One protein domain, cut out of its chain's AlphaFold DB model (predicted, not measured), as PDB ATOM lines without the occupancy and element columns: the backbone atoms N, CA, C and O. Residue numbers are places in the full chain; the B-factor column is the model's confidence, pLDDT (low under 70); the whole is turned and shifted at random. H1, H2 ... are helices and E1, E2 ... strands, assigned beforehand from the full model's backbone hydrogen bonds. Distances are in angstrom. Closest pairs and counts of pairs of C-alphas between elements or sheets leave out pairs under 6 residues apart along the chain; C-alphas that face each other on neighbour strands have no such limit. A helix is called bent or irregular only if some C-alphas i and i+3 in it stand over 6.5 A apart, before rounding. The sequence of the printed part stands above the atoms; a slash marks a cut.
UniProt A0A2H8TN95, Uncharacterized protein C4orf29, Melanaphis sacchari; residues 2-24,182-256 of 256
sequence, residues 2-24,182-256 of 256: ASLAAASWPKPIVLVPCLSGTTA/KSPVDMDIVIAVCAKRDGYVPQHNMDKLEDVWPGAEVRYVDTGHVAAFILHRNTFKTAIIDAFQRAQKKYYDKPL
ATOM      1  N   ALA A   2      18.859   7.424  16.756       94.06
ATOM      2  CA  ALA A   2      19.740   7.104  15.615       94.06
ATOM      3  C   ALA A   2      20.260   8.353  14.873       94.06
ATOM      4  O   ALA A   2      21.450   8.455  14.598       94.06
ATOM      5  N   SER A   3      19.387   9.339  14.645       95.38
ATOM      6  CA  SER A   3      19.756  10.622  14.034       95.38
ATOM      7  C   SER A   3      20.811  11.395  14.839       95.38
ATOM      8  O   SER A   3      21.768  11.893  14.261       95.38
ATOM      9  N   LEU A   4      20.696  11.427  16.171       92.88
ATOM     10  CA  LEU A   4      21.686  12.072  17.049       92.88
ATOM     11  C   LEU A   4      23.035  11.339  17.029       92.88
ATOM     12  O   LEU A   4      24.092  11.966  17.018       92.88
ATOM     13  N   ALA A   5      23.006  10.003  16.981       94.25
ATOM     14  CA  ALA A   5      24.222   9.203  16.871       94.25
ATOM     15  C   ALA A   5      24.943   9.459  15.538       94.25
ATOM     16  O   ALA A   5      26.151   9.674  15.526       94.25
ATOM     17  N   ALA A   6      24.202   9.506  14.428       95.94
ATOM     18  CA  ALA A   6      24.757   9.810  13.112       95.94
ATOM     19  C   ALA A   6      25.299  11.247  13.017       95.94
ATOM     20  O   ALA A   6      26.373  11.451  12.461       95.94
ATOM     21  N   ALA A   7      24.606  12.219  13.616       92.94
ATOM     22  CA  ALA A   7      25.072  13.601  13.760       92.94
ATOM     23  C   ALA A   7      26.410  13.714  14.516       92.94
ATOM     24  O   ALA A   7      27.210  14.616  14.271       92.94
ATOM     25  N   SER A   8      26.665  12.778  15.433       91.56
ATOM     26  CA  SER A   8      27.886  12.732  16.244       91.56
ATOM     27  C   SER A   8      28.999  11.888  15.612       91.56
ATOM     28  O   SER A   8      30.097  11.805  16.162       91.56
ATOM     29  N   TRP A   9      28.744  11.247  14.469       95.44
ATOM     30  CA  TRP A   9      29.692  10.344  13.828       95.44
ATOM     31  C   TRP A   9      30.554  11.086  12.789       95.44
ATOM     32  O   TRP A   9      30.018  11.736  11.893       95.44
ATOM     33  N   PRO A  10      31.898  10.996  12.854       95.94
ATOM     34  CA  PRO A  10      32.787  11.830  12.038       95.94
ATOM     35  C   PRO A  10      33.012  11.310  10.609       95.94
ATOM     36  O   PRO A  10      33.834  11.861   9.881       95.94
ATOM     37  N   LYS A  11      32.345  10.225  10.201       96.56
ATOM     38  CA  LYS A  11      32.499   9.603   8.877       96.56
ATOM     39  C   LYS A  11      31.136   9.411   8.206       96.56
ATOM     40  O   LYS A  11      30.121   9.439   8.895       96.56
ATOM     41  N   PRO A  12      31.085   9.187   6.883       96.94
ATOM     42  CA  PRO A  12      29.843   8.798   6.225       96.94
ATOM     43  C   PRO A  12      29.249   7.543   6.884       96.94
ATOM     44  O   PRO A  12      29.958   6.559   7.107       96.94
ATOM     45  N   ILE A  13      27.960   7.593   7.218       97.62
ATOM     46  CA  ILE A  13      27.197   6.470   7.766       97.62
ATOM     47  C   ILE A  13      25.802   6.462   7.151       97.62
ATOM     48  O   ILE A  13      25.141   7.496   7.083       97.62
ATOM     49  N   VAL A  14      25.366   5.289   6.696       98.25
ATOM     50  CA  VAL A  14      24.001   5.097   6.198       98.25
ATOM     51  C   VAL A  14      23.028   5.277   7.358       98.25
ATOM     52  O   VAL A  14      23.158   4.610   8.387       98.25
ATOM     53  N   LEU A  15      22.037   6.150   7.185       98.44
ATOM     54  CA  LEU A  15      21.031   6.435   8.203       98.44
ATOM     55  C   LEU A  15      19.627   6.370   7.595       98.44
ATOM     56  O   LEU A  15      19.316   7.089   6.647       98.44
ATOM     57  N   VAL A  16      18.760   5.555   8.201       98.25
ATOM     58  CA  VAL A  16      17.339   5.456   7.829       98.25
ATOM     59  C   VAL A  16      16.452   5.644   9.060       98.25
ATOM     60  O   VAL A  16      16.063   4.663   9.706       98.25
ATOM     61  N   PRO A  17      16.138   6.896   9.444       96.12
ATOM     62  CA  PRO A  17      15.229   7.166  10.545       96.12
ATOM     63  C   PRO A  17      13.821   6.711  10.155       96.12
ATOM     64  O   PRO A  17      13.245   7.182   9.174       96.12
ATOM     65  N   CYS A  18      13.269   5.773  10.921       95.44
ATOM     66  CA  CYS A  18      11.938   5.227  10.683       95.44
ATOM     67  C   CYS A  18      10.948   5.907  11.625       95.44
ATOM     68  O   CYS A  18      11.074   5.781  12.842       95.44
ATOM     69  N   LEU A  19       9.991   6.638  11.053       94.44
ATOM     70  CA  LEU A  19       8.935   7.369  11.757       94.44
ATOM     71  C   LEU A  19       9.488   8.249  12.885       94.44
ATOM     72  O   LEU A  19       8.985   8.269  14.003       94.44
ATOM     73  N   SER A  20      10.596   8.924  12.596       90.81
ATOM     74  CA  SER A  20      11.318   9.753  13.557       90.81
ATOM     75  C   SER A  20      11.162  11.226  13.201       90.81
ATOM     76  O   SER A  20      11.184  11.586  12.027       90.81
ATOM     77  N   GLY A  21      11.014  12.063  14.223       89.12
ATOM     78  CA  GLY A  21      10.959  13.515  14.085       89.12
ATOM     79  C   GLY A  21      12.338  14.161  14.190       89.12
ATOM     80  O   GLY A  21      13.354  13.492  14.401       89.12
ATOM     81  N   THR A  22      12.350  15.482  14.071       92.81
ATOM     82  CA  THR A  22      13.528  16.344  14.258       92.81
ATOM     83  C   THR A  22      13.790  16.684  15.722       92.81
ATOM     84  O   THR A  22      14.900  17.082  16.057       92.81
ATOM     85  N   THR A  23      12.802  16.488  16.593       92.19
ATOM     86  CA  THR A  23      12.873  16.689  18.042       92.19
ATOM     87  C   THR A  23      11.977  15.678  18.754       92.19
ATOM     88  O   THR A  23      10.989  15.194  18.197       92.19
ATOM     89  N   ALA A  24      12.314  15.342  19.998       91.12
ATOM     90  CA  ALA A  24      11.459  14.562  20.884       91.12
ATOM     91  C   ALA A  24      10.340  15.407  21.520       91.12
ATOM     92  O   ALA A  24       9.390  14.842  22.054       91.12
ATOM     93  N   LYS A 182      25.543  18.759  14.681       90.50
ATOM     94  CA  LYS A 182      26.062  18.764  13.315       90.50
ATOM     95  C   LYS A 182      25.244  17.819  12.440       90.50
ATOM     96  O   LYS A 182      24.857  16.731  12.843       90.50
ATOM     97  N   SER A 183      25.045  18.235  11.206       94.81
ATOM     98  CA  SER A 183      24.566  17.387  10.123       94.81
ATOM     99  C   SER A 183      25.493  16.176   9.900       94.81
ATOM    100  O   SER A 183      26.714  16.359   9.941       94.81
ATOM    101  N   PRO A 184      24.961  14.962   9.633       96.81
ATOM    102  CA  PRO A 184      25.750  13.839   9.134       96.81
ATOM    103  C   PRO A 184      26.664  14.230   7.967       96.81
ATOM    104  O   PRO A 184      26.319  15.084   7.151       96.81
ATOM    105  N   VAL A 185      27.825  13.574   7.881       96.81
ATOM    106  CA  VAL A 185      28.882  13.903   6.904       96.81
ATOM    107  C   VAL A 185      28.403  13.815   5.457       96.81
ATOM    108  O   VAL A 185      28.845  14.591   4.615       96.81
ATOM    109  N   ASP A 186      27.519  12.865   5.165       97.44
ATOM    110  CA  ASP A 186      26.966  12.679   3.833       97.44
ATOM    111  C   ASP A 186      25.452  12.519   3.897       97.44
ATOM    112  O   ASP A 186      24.945  11.502   4.365       97.44
ATOM    113  N   MET A 187      24.743  13.535   3.412       97.38
ATOM    114  CA  MET A 187      23.282  13.564   3.396       97.38
ATOM    115  C   MET A 187      22.667  12.671   2.321       97.38
ATOM    116  O   MET A 187      21.539  12.220   2.484       97.38
ATOM    117  N   ASP A 188      23.402  12.355   1.253       97.38
ATOM    118  CA  ASP A 188      22.890  11.550   0.134       97.38
ATOM    119  C   ASP A 188      22.528  10.115   0.567       97.38
ATOM    120  O   ASP A 188      21.613   9.487   0.026       97.38
ATOM    121  N   ILE A 189      23.216   9.617   1.601       98.00
ATOM    122  CA  ILE A 189      23.004   8.298   2.215       98.00
ATOM    123  C   ILE A 189      22.085   8.349   3.450       98.00
ATOM    124  O   ILE A 189      22.009   7.379   4.212       98.00
ATOM    125  N   VAL A 190      21.381   9.471   3.647       98.38
ATOM    126  CA  VAL A 190      20.338   9.647   4.662       98.38
ATOM    127  C   VAL A 190      18.971   9.617   3.982       98.38
ATOM    128  O   VAL A 190      18.629  10.506   3.203       98.38
ATOM    129  N   ILE A 191      18.168   8.597   4.296       98.50
ATOM    130  CA  ILE A 191      16.805   8.447   3.767       98.50
ATOM    131  C   ILE A 191      15.846   8.217   4.930       98.50
ATOM    132  O   ILE A 191      15.817   7.137   5.508       98.50
ATOM    133  N   ALA A 192      15.035   9.206   5.282       97.56
ATOM    134  CA  ALA A 192      14.018   9.062   6.315       97.56
ATOM    135  C   ALA A 192      12.685   8.577   5.760       97.56
ATOM    136  O   ALA A 192      12.316   8.862   4.622       97.56
ATOM    137  N   VAL A 193      11.935   7.862   6.596       97.62
ATOM    138  CA  VAL A 193      10.545   7.496   6.322       97.62
ATOM    139  C   VAL A 193       9.674   8.117   7.404       97.62
ATOM    140  O   VAL A 193       9.837   7.797   8.577       97.62
ATOM    141  N   CYS A 194       8.741   8.981   7.015       95.75
ATOM    142  CA  CYS A 194       7.887   9.757   7.914       95.75
ATOM    143  C   CYS A 194       6.407   9.459   7.659       95.75
ATOM    144  O   CYS A 194       6.008   9.204   6.525       95.75
ATOM    145  N   ALA A 195       5.573   9.527   8.695       95.31
ATOM    146  CA  ALA A 195       4.126   9.382   8.570       95.31
ATOM    147  C   ALA A 195       3.448  10.762   8.590       95.31
ATOM    148  O   ALA A 195       3.703  11.574   9.474       95.31
ATOM    149  N   LYS A 196       2.562  11.035   7.622       93.44
ATOM    150  CA  LYS A 196       1.881  12.341   7.509       93.44
ATOM    151  C   LYS A 196       0.870  12.599   8.625       93.44
ATOM    152  O   LYS A 196       0.623  13.748   8.973       93.44
ATOM    153  N   ARG A 197       0.250  11.541   9.155       93.94
ATOM    154  CA  ARG A 197      -0.777  11.608  10.209       93.94
ATOM    155  C   ARG A 197      -0.298  10.905  11.475       93.94
ATOM    156  O   ARG A 197      -1.013  10.101  12.070       93.94
ATOM    157  N   ASP A 198       0.961  11.141  11.825       95.00
ATOM    158  CA  ASP A 198       1.612  10.508  12.962       95.00
ATOM    159  C   ASP A 198       1.132  11.115  14.290       95.00
ATOM    160  O   ASP A 198       1.394  12.277  14.581       95.00
ATOM    161  N   GLY A 199       0.400  10.330  15.087       91.12
ATOM    162  CA  GLY A 199      -0.030  10.725  16.434       91.12
ATOM    163  C   GLY A 199       0.974  10.383  17.540       91.12
ATOM    164  O   GLY A 199       0.784  10.793  18.680       91.12
ATOM    165  N   TYR A 200       2.027   9.618  17.241       92.81
ATOM    166  CA  TYR A 200       3.098   9.308  18.191       92.81
ATOM    167  C   TYR A 200       4.235  10.333  18.083       92.81
ATOM    168  O   TYR A 200       4.715  10.816  19.105       92.81
ATOM    169  N   VAL A 201       4.597  10.724  16.857       92.38
ATOM    170  CA  VAL A 201       5.523  11.824  16.539       92.38
ATOM    171  C   VAL A 201       4.798  12.904  15.721       92.38
ATOM    172  O   VAL A 201       4.923  12.934  14.495       92.38
ATOM    173  N   PRO A 202       4.020  13.797  16.361       88.50
ATOM    174  CA  PRO A 202       3.251  14.815  15.651       88.50
ATOM    175  C   PRO A 202       4.149  15.752  14.843       88.50
ATOM    176  O   PRO A 202       5.034  16.389  15.394       88.50
ATOM    177  N   GLN A 203       3.892  15.884  13.540       79.19
ATOM    178  CA  GLN A 203       4.753  16.685  12.654       79.19
ATOM    179  C   GLN A 203       4.276  18.128  12.438       79.19
ATOM    180  O   GLN A 203       5.028  18.955  11.942       79.19
ATOM    181  N   HIS A 204       3.032  18.443  12.801       77.69
ATOM    182  CA  HIS A 204       2.392  19.728  12.488       77.69
ATOM    183  C   HIS A 204       3.080  20.965  13.091       77.69
ATOM    184  O   HIS A 204       3.071  22.017  12.459       77.69
ATOM    185  N   ASN A 205       3.704  20.825  14.264       74.38
ATOM    186  CA  ASN A 205       4.403  21.908  14.966       74.38
ATOM    187  C   ASN A 205       5.927  21.705  15.013       74.38
ATOM    188  O   ASN A 205       6.611  22.388  15.774       74.38
ATOM    189  N   MET A 206       6.457  20.740  14.257       81.06
ATOM    190  CA  MET A 206       7.887  20.436  14.219       81.06
ATOM    191  C   MET A 206       8.501  20.895  12.902       81.06
ATOM    192  O   MET A 206       7.858  20.847  11.852       81.06
ATOM    193  N   ASP A 207       9.781  21.256  12.951       87.69
ATOM    194  CA  ASP A 207      10.570  21.426  11.738       87.69
ATOM    195  C   ASP A 207      10.589  20.121  10.938       87.69
ATOM    196  O   ASP A 207      10.764  19.030  11.500       87.69
ATOM    197  N   LYS A 208      10.466  20.222   9.614       92.00
ATOM    198  CA  LYS A 208      10.614  19.059   8.742       92.00
ATOM    199  C   LYS A 208      12.071  18.628   8.689       92.00
ATOM    200  O   LYS A 208      12.986  19.449   8.781       92.00
ATOM    201  N   LEU A 209      12.304  17.331   8.512       93.12
ATOM    202  CA  LEU A 209      13.667  16.805   8.502       93.12
ATOM    203  C   LEU A 209      14.474  17.354   7.324       93.12
ATOM    204  O   LEU A 209      15.639  17.687   7.503       93.12
ATOM    205  N   GLU A 210      13.850  17.501   6.158       94.25
ATOM    206  CA  GLU A 210      14.459  18.079   4.959       94.25
ATOM    207  C   GLU A 210      14.856  19.558   5.119       94.25
ATOM    208  O   GLU A 210      15.773  20.012   4.436       94.25
ATOM    209  N   ASP A 211      14.230  20.287   6.049       93.88
ATOM    210  CA  ASP A 211      14.590  21.675   6.366       93.88
ATOM    211  C   ASP A 211      15.760  21.731   7.363       93.88
ATOM    212  O   ASP A 211      16.637  22.590   7.266       93.88
ATOM    213  N   VAL A 212      15.799  20.800   8.327       94.31
ATOM    214  CA  VAL A 212      16.896  20.695   9.307       94.31
ATOM    215  C   VAL A 212      18.164  20.126   8.673       94.31
ATOM    216  O   VAL A 212      19.265  20.593   8.959       94.31
ATOM    217  N   TRP A 213      18.009  19.132   7.802       95.44
ATOM    218  CA  TRP A 213      19.075  18.440   7.088       95.44
ATOM    219  C   TRP A 213      18.859  18.532   5.572       95.44
ATOM    220  O   TRP A 213      18.425  17.564   4.940       95.44
ATOM    221  N   PRO A 214      19.195  19.687   4.964       96.00
ATOM    222  CA  PRO A 214      19.101  19.861   3.523       96.00
ATOM    223  C   PRO A 214      19.916  18.804   2.773       96.00
ATOM    224  O   PRO A 214      21.092  18.582   3.064       96.00
ATOM    225  N   GLY A 215      19.284  18.163   1.791       95.69
ATOM    226  CA  GLY A 215      19.881  17.091   0.991       95.69
ATOM    227  C   GLY A 215      19.575  15.676   1.488       95.69
ATOM    228  O   GLY A 215      19.812  14.734   0.737       95.69
ATOM    229  N   ALA A 216      19.018  15.511   2.694       97.12
ATOM    230  CA  ALA A 216      18.454  14.233   3.112       97.12
ATOM    231  C   ALA A 216      17.161  13.945   2.333       97.12
ATOM    232  O   ALA A 216      16.348  14.840   2.088       97.12
ATOM    233  N   GLU A 217      16.938  12.685   1.965       98.19
ATOM    234  CA  GLU A 217      15.672  12.274   1.362       98.19
ATOM    235  C   GLU A 217      14.644  11.954   2.445       98.19
ATOM    236  O   GLU A 217      14.953  11.271   3.421       98.19
ATOM    237  N   VAL A 218      13.397  12.381   2.246       97.62
ATOM    238  CA  VAL A 218      12.293  12.058   3.154       97.62
ATOM    239  C   VAL A 218      11.135  11.441   2.376       97.62
ATOM    240  O   VAL A 218      10.548  12.052   1.483       97.62
ATOM    241  N   ARG A 219      10.791  10.201   2.725       97.69
ATOM    242  CA  ARG A 219       9.679   9.436   2.153       97.69
ATOM    243  C   ARG A 219       8.481   9.506   3.079       97.69
ATOM    244  O   ARG A 219       8.474   8.902   4.149       97.69
ATOM    245  N   TYR A 220       7.439  10.198   2.644       96.50
ATOM    246  CA  TYR A 220       6.210  10.315   3.418       96.50
ATOM    247  C   TYR A 220       5.216   9.203   3.085       96.50
ATOM    248  O   TYR A 220       4.844   9.017   1.926       96.50
ATOM    249  N   VAL A 221       4.721   8.514   4.112       96.44
ATOM    250  CA  VAL A 221       3.578   7.601   4.012       96.44
ATOM    251  C   VAL A 221       2.317   8.288   4.522       96.44
ATOM    252  O   VAL A 221       2.317   8.956   5.559       96.44
ATOM    253  N   ASP A 222       1.222   8.141   3.782       95.56
ATOM    254  CA  ASP A 222      -0.049   8.794   4.094       95.56
ATOM    255  C   ASP A 222      -0.873   7.977   5.102       95.56
ATOM    256  O   ASP A 222      -1.981   7.536   4.816       95.56
ATOM    257  N   THR A 223      -0.297   7.711   6.275       95.81
ATOM    258  CA  THR A 223      -0.910   6.977   7.397       95.81
ATOM    259  C   THR A 223      -0.396   7.520   8.739       95.81
ATOM    260  O   THR A 223       0.349   8.501   8.763       95.81
ATOM    261  N   GLY A 224      -0.839   6.934   9.858       94.38
ATOM    262  CA  GLY A 224      -0.273   7.183  11.192       94.38
ATOM    263  C   GLY A 224       0.784   6.150  11.585       94.38
ATOM    264  O   GLY A 224       0.973   5.164  10.880       94.38
ATOM    265  N   HIS A 225       1.445   6.348  12.728       94.81
ATOM    266  CA  HIS A 225       2.656   5.613  13.125       94.81
ATOM    267  C   HIS A 225       2.547   4.079  13.021       94.81
ATOM    268  O   HIS A 225       3.326   3.416  12.340       94.81
ATOM    269  N   VAL A 226       1.537   3.494  13.671       94.75
ATOM    270  CA  VAL A 226       1.345   2.034  13.703       94.75
ATOM    271  C   VAL A 226       0.918   1.506  12.332       94.75
ATOM    272  O   VAL A 226       1.447   0.505  11.850       94.75
ATOM    273  N   ALA A 227      -0.006   2.207  11.671       95.50
ATOM    274  CA  ALA A 227      -0.476   1.842  10.337       95.50
ATOM    275  C   ALA A 227       0.657   1.892   9.299       95.50
ATOM    276  O   ALA A 227       0.718   1.024   8.431       95.50
ATOM    277  N   ALA A 228       1.588   2.840   9.423       95.06
ATOM    278  CA  ALA A 228       2.779   2.920   8.592       95.06
ATOM    279  C   ALA A 228       3.605   1.631   8.682       95.06
ATOM    280  O   ALA A 228       3.882   1.016   7.653       95.06
ATOM    281  N   PHE A 229       3.931   1.165   9.890       91.88
ATOM    282  CA  PHE A 229       4.694  -0.075  10.069       91.88
ATOM    283  C   PHE A 229       3.987  -1.313   9.511       91.88
ATOM    284  O   PHE A 229       4.633  -2.160   8.890       91.88
ATOM    285  N   ILE A 230       2.671  -1.418   9.711       94.44
ATOM    286  CA  ILE A 230       1.892  -2.588   9.285       94.44
ATOM    287  C   ILE A 230       1.697  -2.599   7.762       94.44
ATOM    288  O   ILE A 230       1.902  -3.628   7.121       94.44
ATOM    289  N   LEU A 231       1.318  -1.460   7.174       96.06
ATOM    290  CA  LEU A 231       0.844  -1.379   5.787       96.06
ATOM    291  C   LEU A 231       1.932  -0.955   4.791       96.06
ATOM    292  O   LEU A 231       1.856  -1.307   3.616       96.06
ATOM    293  N   HIS A 232       2.968  -0.239   5.237       95.69
ATOM    294  CA  HIS A 232       4.002   0.337   4.367       95.69
ATOM    295  C   HIS A 232       5.385  -0.288   4.571       95.69
ATOM    296  O   HIS A 232       6.408   0.334   4.288       95.69
ATOM    297  N   ARG A 233       5.444  -1.554   5.002       95.38
ATOM    298  CA  ARG A 233       6.700  -2.292   5.233       95.38
ATOM    299  C   ARG A 233       7.692  -2.205   4.067       95.38
ATOM    300  O   ARG A 233       8.899  -2.134   4.292       95.38
ATOM    301  N   ASN A 234       7.199  -2.215   2.828       97.12
ATOM    302  CA  ASN A 234       8.053  -2.119   1.646       97.12
ATOM    303  C   ASN A 234       8.766  -0.766   1.548       97.12
ATOM    304  O   ASN A 234       9.935  -0.757   1.185       97.12
ATOM    305  N   THR A 235       8.132   0.340   1.944       97.88
ATOM    306  CA  THR A 235       8.747   1.678   1.937       97.88
ATOM    307  C   THR A 235       9.972   1.744   2.847       97.88
ATOM    308  O   THR A 235      10.994   2.302   2.458       97.88
ATOM    309  N   PHE A 236       9.907   1.127   4.031       97.44
ATOM    310  CA  PHE A 236      11.060   1.047   4.936       97.44
ATOM    311  C   PHE A 236      12.184   0.197   4.348       97.44
ATOM    312  O   PHE A 236      13.342   0.599   4.358       97.44
ATOM    313  N   LYS A 237      11.846  -0.973   3.793       98.00
ATOM    314  CA  LYS A 237      12.839  -1.861   3.179       98.00
ATOM    315  C   LYS A 237      13.551  -1.208   2.004       98.00
ATOM    316  O   LYS A 237      14.769  -1.310   1.918       98.00
ATOM    317  N   THR A 238      12.807  -0.563   1.110       98.50
ATOM    318  CA  THR A 238      13.405   0.110  -0.042       98.50
ATOM    319  C   THR A 238      14.252   1.289   0.404       98.50
ATOM    320  O   THR A 238      15.344   1.440  -0.111       98.50
ATOM    321  N   ALA A 239      13.838   2.058   1.419       98.50
ATOM    322  CA  ALA A 239      14.670   3.136   1.963       98.50
ATOM    323  C   ALA A 239      16.026   2.621   2.473       98.50
ATOM    324  O   ALA A 239      17.059   3.211   2.175       98.50
ATOM    325  N   ILE A 240      16.031   1.486   3.179       98.44
ATOM    326  CA  ILE A 240      17.266   0.831   3.635       98.44
ATOM    327  C   ILE A 240      18.121   0.403   2.443       98.44
ATOM    328  O   ILE A 240      19.293   0.767   2.375       98.44
ATOM    329  N   ILE A 241      17.547  -0.349   1.502       98.62
ATOM    330  CA  ILE A 241      18.277  -0.848   0.329       98.62
ATOM    331  C   ILE A 241      18.881   0.315  -0.465       98.62
ATOM    332  O   ILE A 241      20.077   0.294  -0.748       98.62
ATOM    333  N   ASP A 242      18.091   1.346  -0.754       98.69
ATOM    334  CA  ASP A 242      18.516   2.493  -1.555       98.69
ATOM    335  C   ASP A 242      19.640   3.276  -0.861       98.69
ATOM    336  O   ASP A 242      20.620   3.649  -1.506       98.69
ATOM    337  N   ALA A 243      19.552   3.483   0.458       98.44
ATOM    338  CA  ALA A 243      20.582   4.198   1.210       98.44
ATOM    339  C   ALA A 243      21.922   3.438   1.206       98.44
ATOM    340  O   ALA A 243      22.981   4.032   0.986       98.44
ATOM    341  N   PHE A 244      21.886   2.110   1.371       98.38
ATOM    342  CA  PHE A 244      23.083   1.270   1.269       98.38
ATOM    343  C   PHE A 244      23.640   1.202  -0.156       98.38
ATOM    344  O   PHE A 244      24.856   1.246  -0.325       98.38
ATOM    345  N   GLN A 245      22.789   1.156  -1.183       98.25
ATOM    346  CA  GLN A 245      23.228   1.190  -2.581       98.25
ATOM    347  C   GLN A 245      23.916   2.513  -2.938       98.25
ATOM    348  O   GLN A 245      24.941   2.505  -3.621       98.25
ATOM    349  N   ARG A 246      23.412   3.652  -2.440       97.69
ATOM    350  CA  ARG A 246      24.088   4.953  -2.595       97.69
ATOM    351  C   ARG A 246      25.462   4.945  -1.946       97.69
ATOM    352  O   ARG A 246      26.436   5.345  -2.582       97.69
ATOM    353  N   ALA A 247      25.555   4.435  -0.719       97.31
ATOM    354  CA  ALA A 247      26.831   4.322  -0.022       97.31
ATOM    355  C   ALA A 247      27.815   3.414  -0.773       97.31
ATOM    356  O   ALA A 247      28.964   3.808  -0.975       97.31
ATOM    357  N   GLN A 248      27.360   2.248  -1.244       96.81
ATOM    358  CA  GLN A 248      28.154   1.316  -2.048       96.81
ATOM    359  C   GLN A 248      28.739   2.011  -3.282       96.81
ATOM    360  O   GLN A 248      29.960   2.097  -3.432       96.81
ATOM    361  N   LYS A 249      27.873   2.610  -4.102       96.06
ATOM    362  CA  LYS A 249      28.264   3.299  -5.334       96.06
ATOM    363  C   LYS A 249      29.256   4.436  -5.086       96.06
ATOM    364  O   LYS A 249      30.169   4.661  -5.878       96.06
ATOM    365  N   LYS A 250      29.065   5.191  -4.004       95.25
ATOM    366  CA  LYS A 250      29.839   6.406  -3.722       95.25
ATOM    367  C   LYS A 250      31.201   6.123  -3.089       95.25
ATOM    368  O   LYS A 250      32.161   6.848  -3.375       95.25
ATOM    369  N   TYR A 251      31.284   5.099  -2.243       94.75
ATOM    370  CA  TYR A 251      32.448   4.856  -1.389       94.75
ATOM    371  C   TYR A 251      33.186   3.546  -1.665       94.75
ATOM    372  O   TYR A 251      34.362   3.468  -1.325       94.75
ATOM    373  N   TYR A 252      32.544   2.552  -2.280       91.44
ATOM    374  CA  TYR A 252      33.095   1.196  -2.396       91.44
ATOM    375  C   TYR A 252      33.263   0.715  -3.844       91.44
ATOM    376  O   TYR A 252      34.172  -0.063  -4.104       91.44
ATOM    377  N   ASP A 253      32.471   1.221  -4.793       90.69
ATOM    378  CA  ASP A 253      32.552   0.813  -6.208       90.69
ATOM    379  C   ASP A 253      33.619   1.581  -7.024       90.69
ATOM    380  O   ASP A 253      33.699   1.440  -8.246       90.69
ATOM    381  N   LYS A 254      34.449   2.420  -6.386       77.44
ATOM    382  CA  LYS A 254      35.530   3.134  -7.086       77.44
ATOM    383  C   LYS A 254      36.689   2.169  -7.386       77.44
ATOM    384  O   LYS A 254      37.137   1.495  -6.459       77.44
ATOM    385  N   PRO A 255      37.197   2.107  -8.633       65.94
ATOM    386  CA  PRO A 255      38.400   1.336  -8.927       65.94
ATOM    387  C   PRO A 255      39.588   1.907  -8.139       65.94
ATOM    388  O   PRO A 255      39.690   3.127  -7.982       65.94
ATOM    389  N   LEU A 256      40.422   1.001  -7.617       56.72
ATOM    390  CA  LEU A 256      41.677   1.299  -6.916       56.72
ATOM    391  C   LEU A 256      42.659   2.076  -7.799       56.72
ATOM    392  O   LEU A 256      42.730   1.760  -9.009       56.72
TER     393      LEU A 256
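AT A GLANCE: This is residues 2 to 24 and 182 to 256 of the 256 residues of the protein "Uncharacterized protein C4orf29" of Melanaphis sacchari (UniProt A0A2H8TN95). A small wall of two parallel strands, E1 and E2, has the long helix H4 packed along one face with its residues 235 to 244, and the short helix H2 over the other. Residues 13 to 18, with no named element, run beside E1 on the side away from E2; H3 sits by the last residues of the strands, and H4 reaches on past the strands to the tail 253 to 256. The printed part has 98 residues, with four named helices and two named strands in the order H1, E1, H2, E2, H3, H4. The class is mixed, helices and strands, with 47 residues, under half, in named elements. The whole is compact, with a radius of gyration of the C-alphas of 13.9 A, yet elongated, spanning 48 by 28 by 18 A.

IN THESE COORDINATES: E1 is residues 191 to 195, 13.6 A long, beginning at C-alpha 191 (16.805, 8.447, 3.767). E2 is residues 217 to 221, 13.2 A. H4 is residues 233 to 252, 27.7 A, ending at C-alpha 252 (33.095, 1.196, -2.396). H3 is residues 225 to 231, 10.3 A; H2 is residues 209 to 212, 5.1 A; H1 is residues 2 to 7, 8.6 A, beginning at C-alpha 2 (19.740, 7.104, 15.615).

HOW THE PARTS SIT: E1 and E2 are parallel neighbours at 26 degrees; C-alphas 193 and 219 face each other at 4.7 A. Across this pair N 192 and O 217 are 2.8 A apart and N 194 and O 219 are 2.9 A apart, within hydrogen-bond range. E1, H2, E2 form a strand-helix-strand unit, two parallel strands with a helix between them in the chain, with a right-handed crossover. The closest C-alphas of E1 and H4 are those of Ile 191 and Ala 239, 6.0 A. Those of H2 and E2 are Glu 210 and Val 218, 6.6 A. Those of E1 and H3 are Ala 195 and His 225, 6.1 A. H3 and H4 meet only through their link. H1 is apart from H2, E2, H3 and H4. In H1, H3 and H4 every O i to N i+4 pair is within hydrogen-bond range; H2 is too short for such a pair. H4 is neither bent nor irregular, but only just: C-alphas 249 and 252 are 6.0 A apart.

THE WHOLE: The C-alphas farthest apart are those of Gly 199 and Leu 256, at 48.7 A. Residues 25 to 181 are cut out, and C-alphas 24 and 182 are 17.0 A apart across the cut, which lies in the link from H1 to E1. The link from E1 to H2, 13 residues, is long; those from H2 to E2, E2 to H3 and H3 to H4 are tight. The mean pLDDT of the printed part is 93.8, and residues 255 to 256, the last of the chain, are under 70.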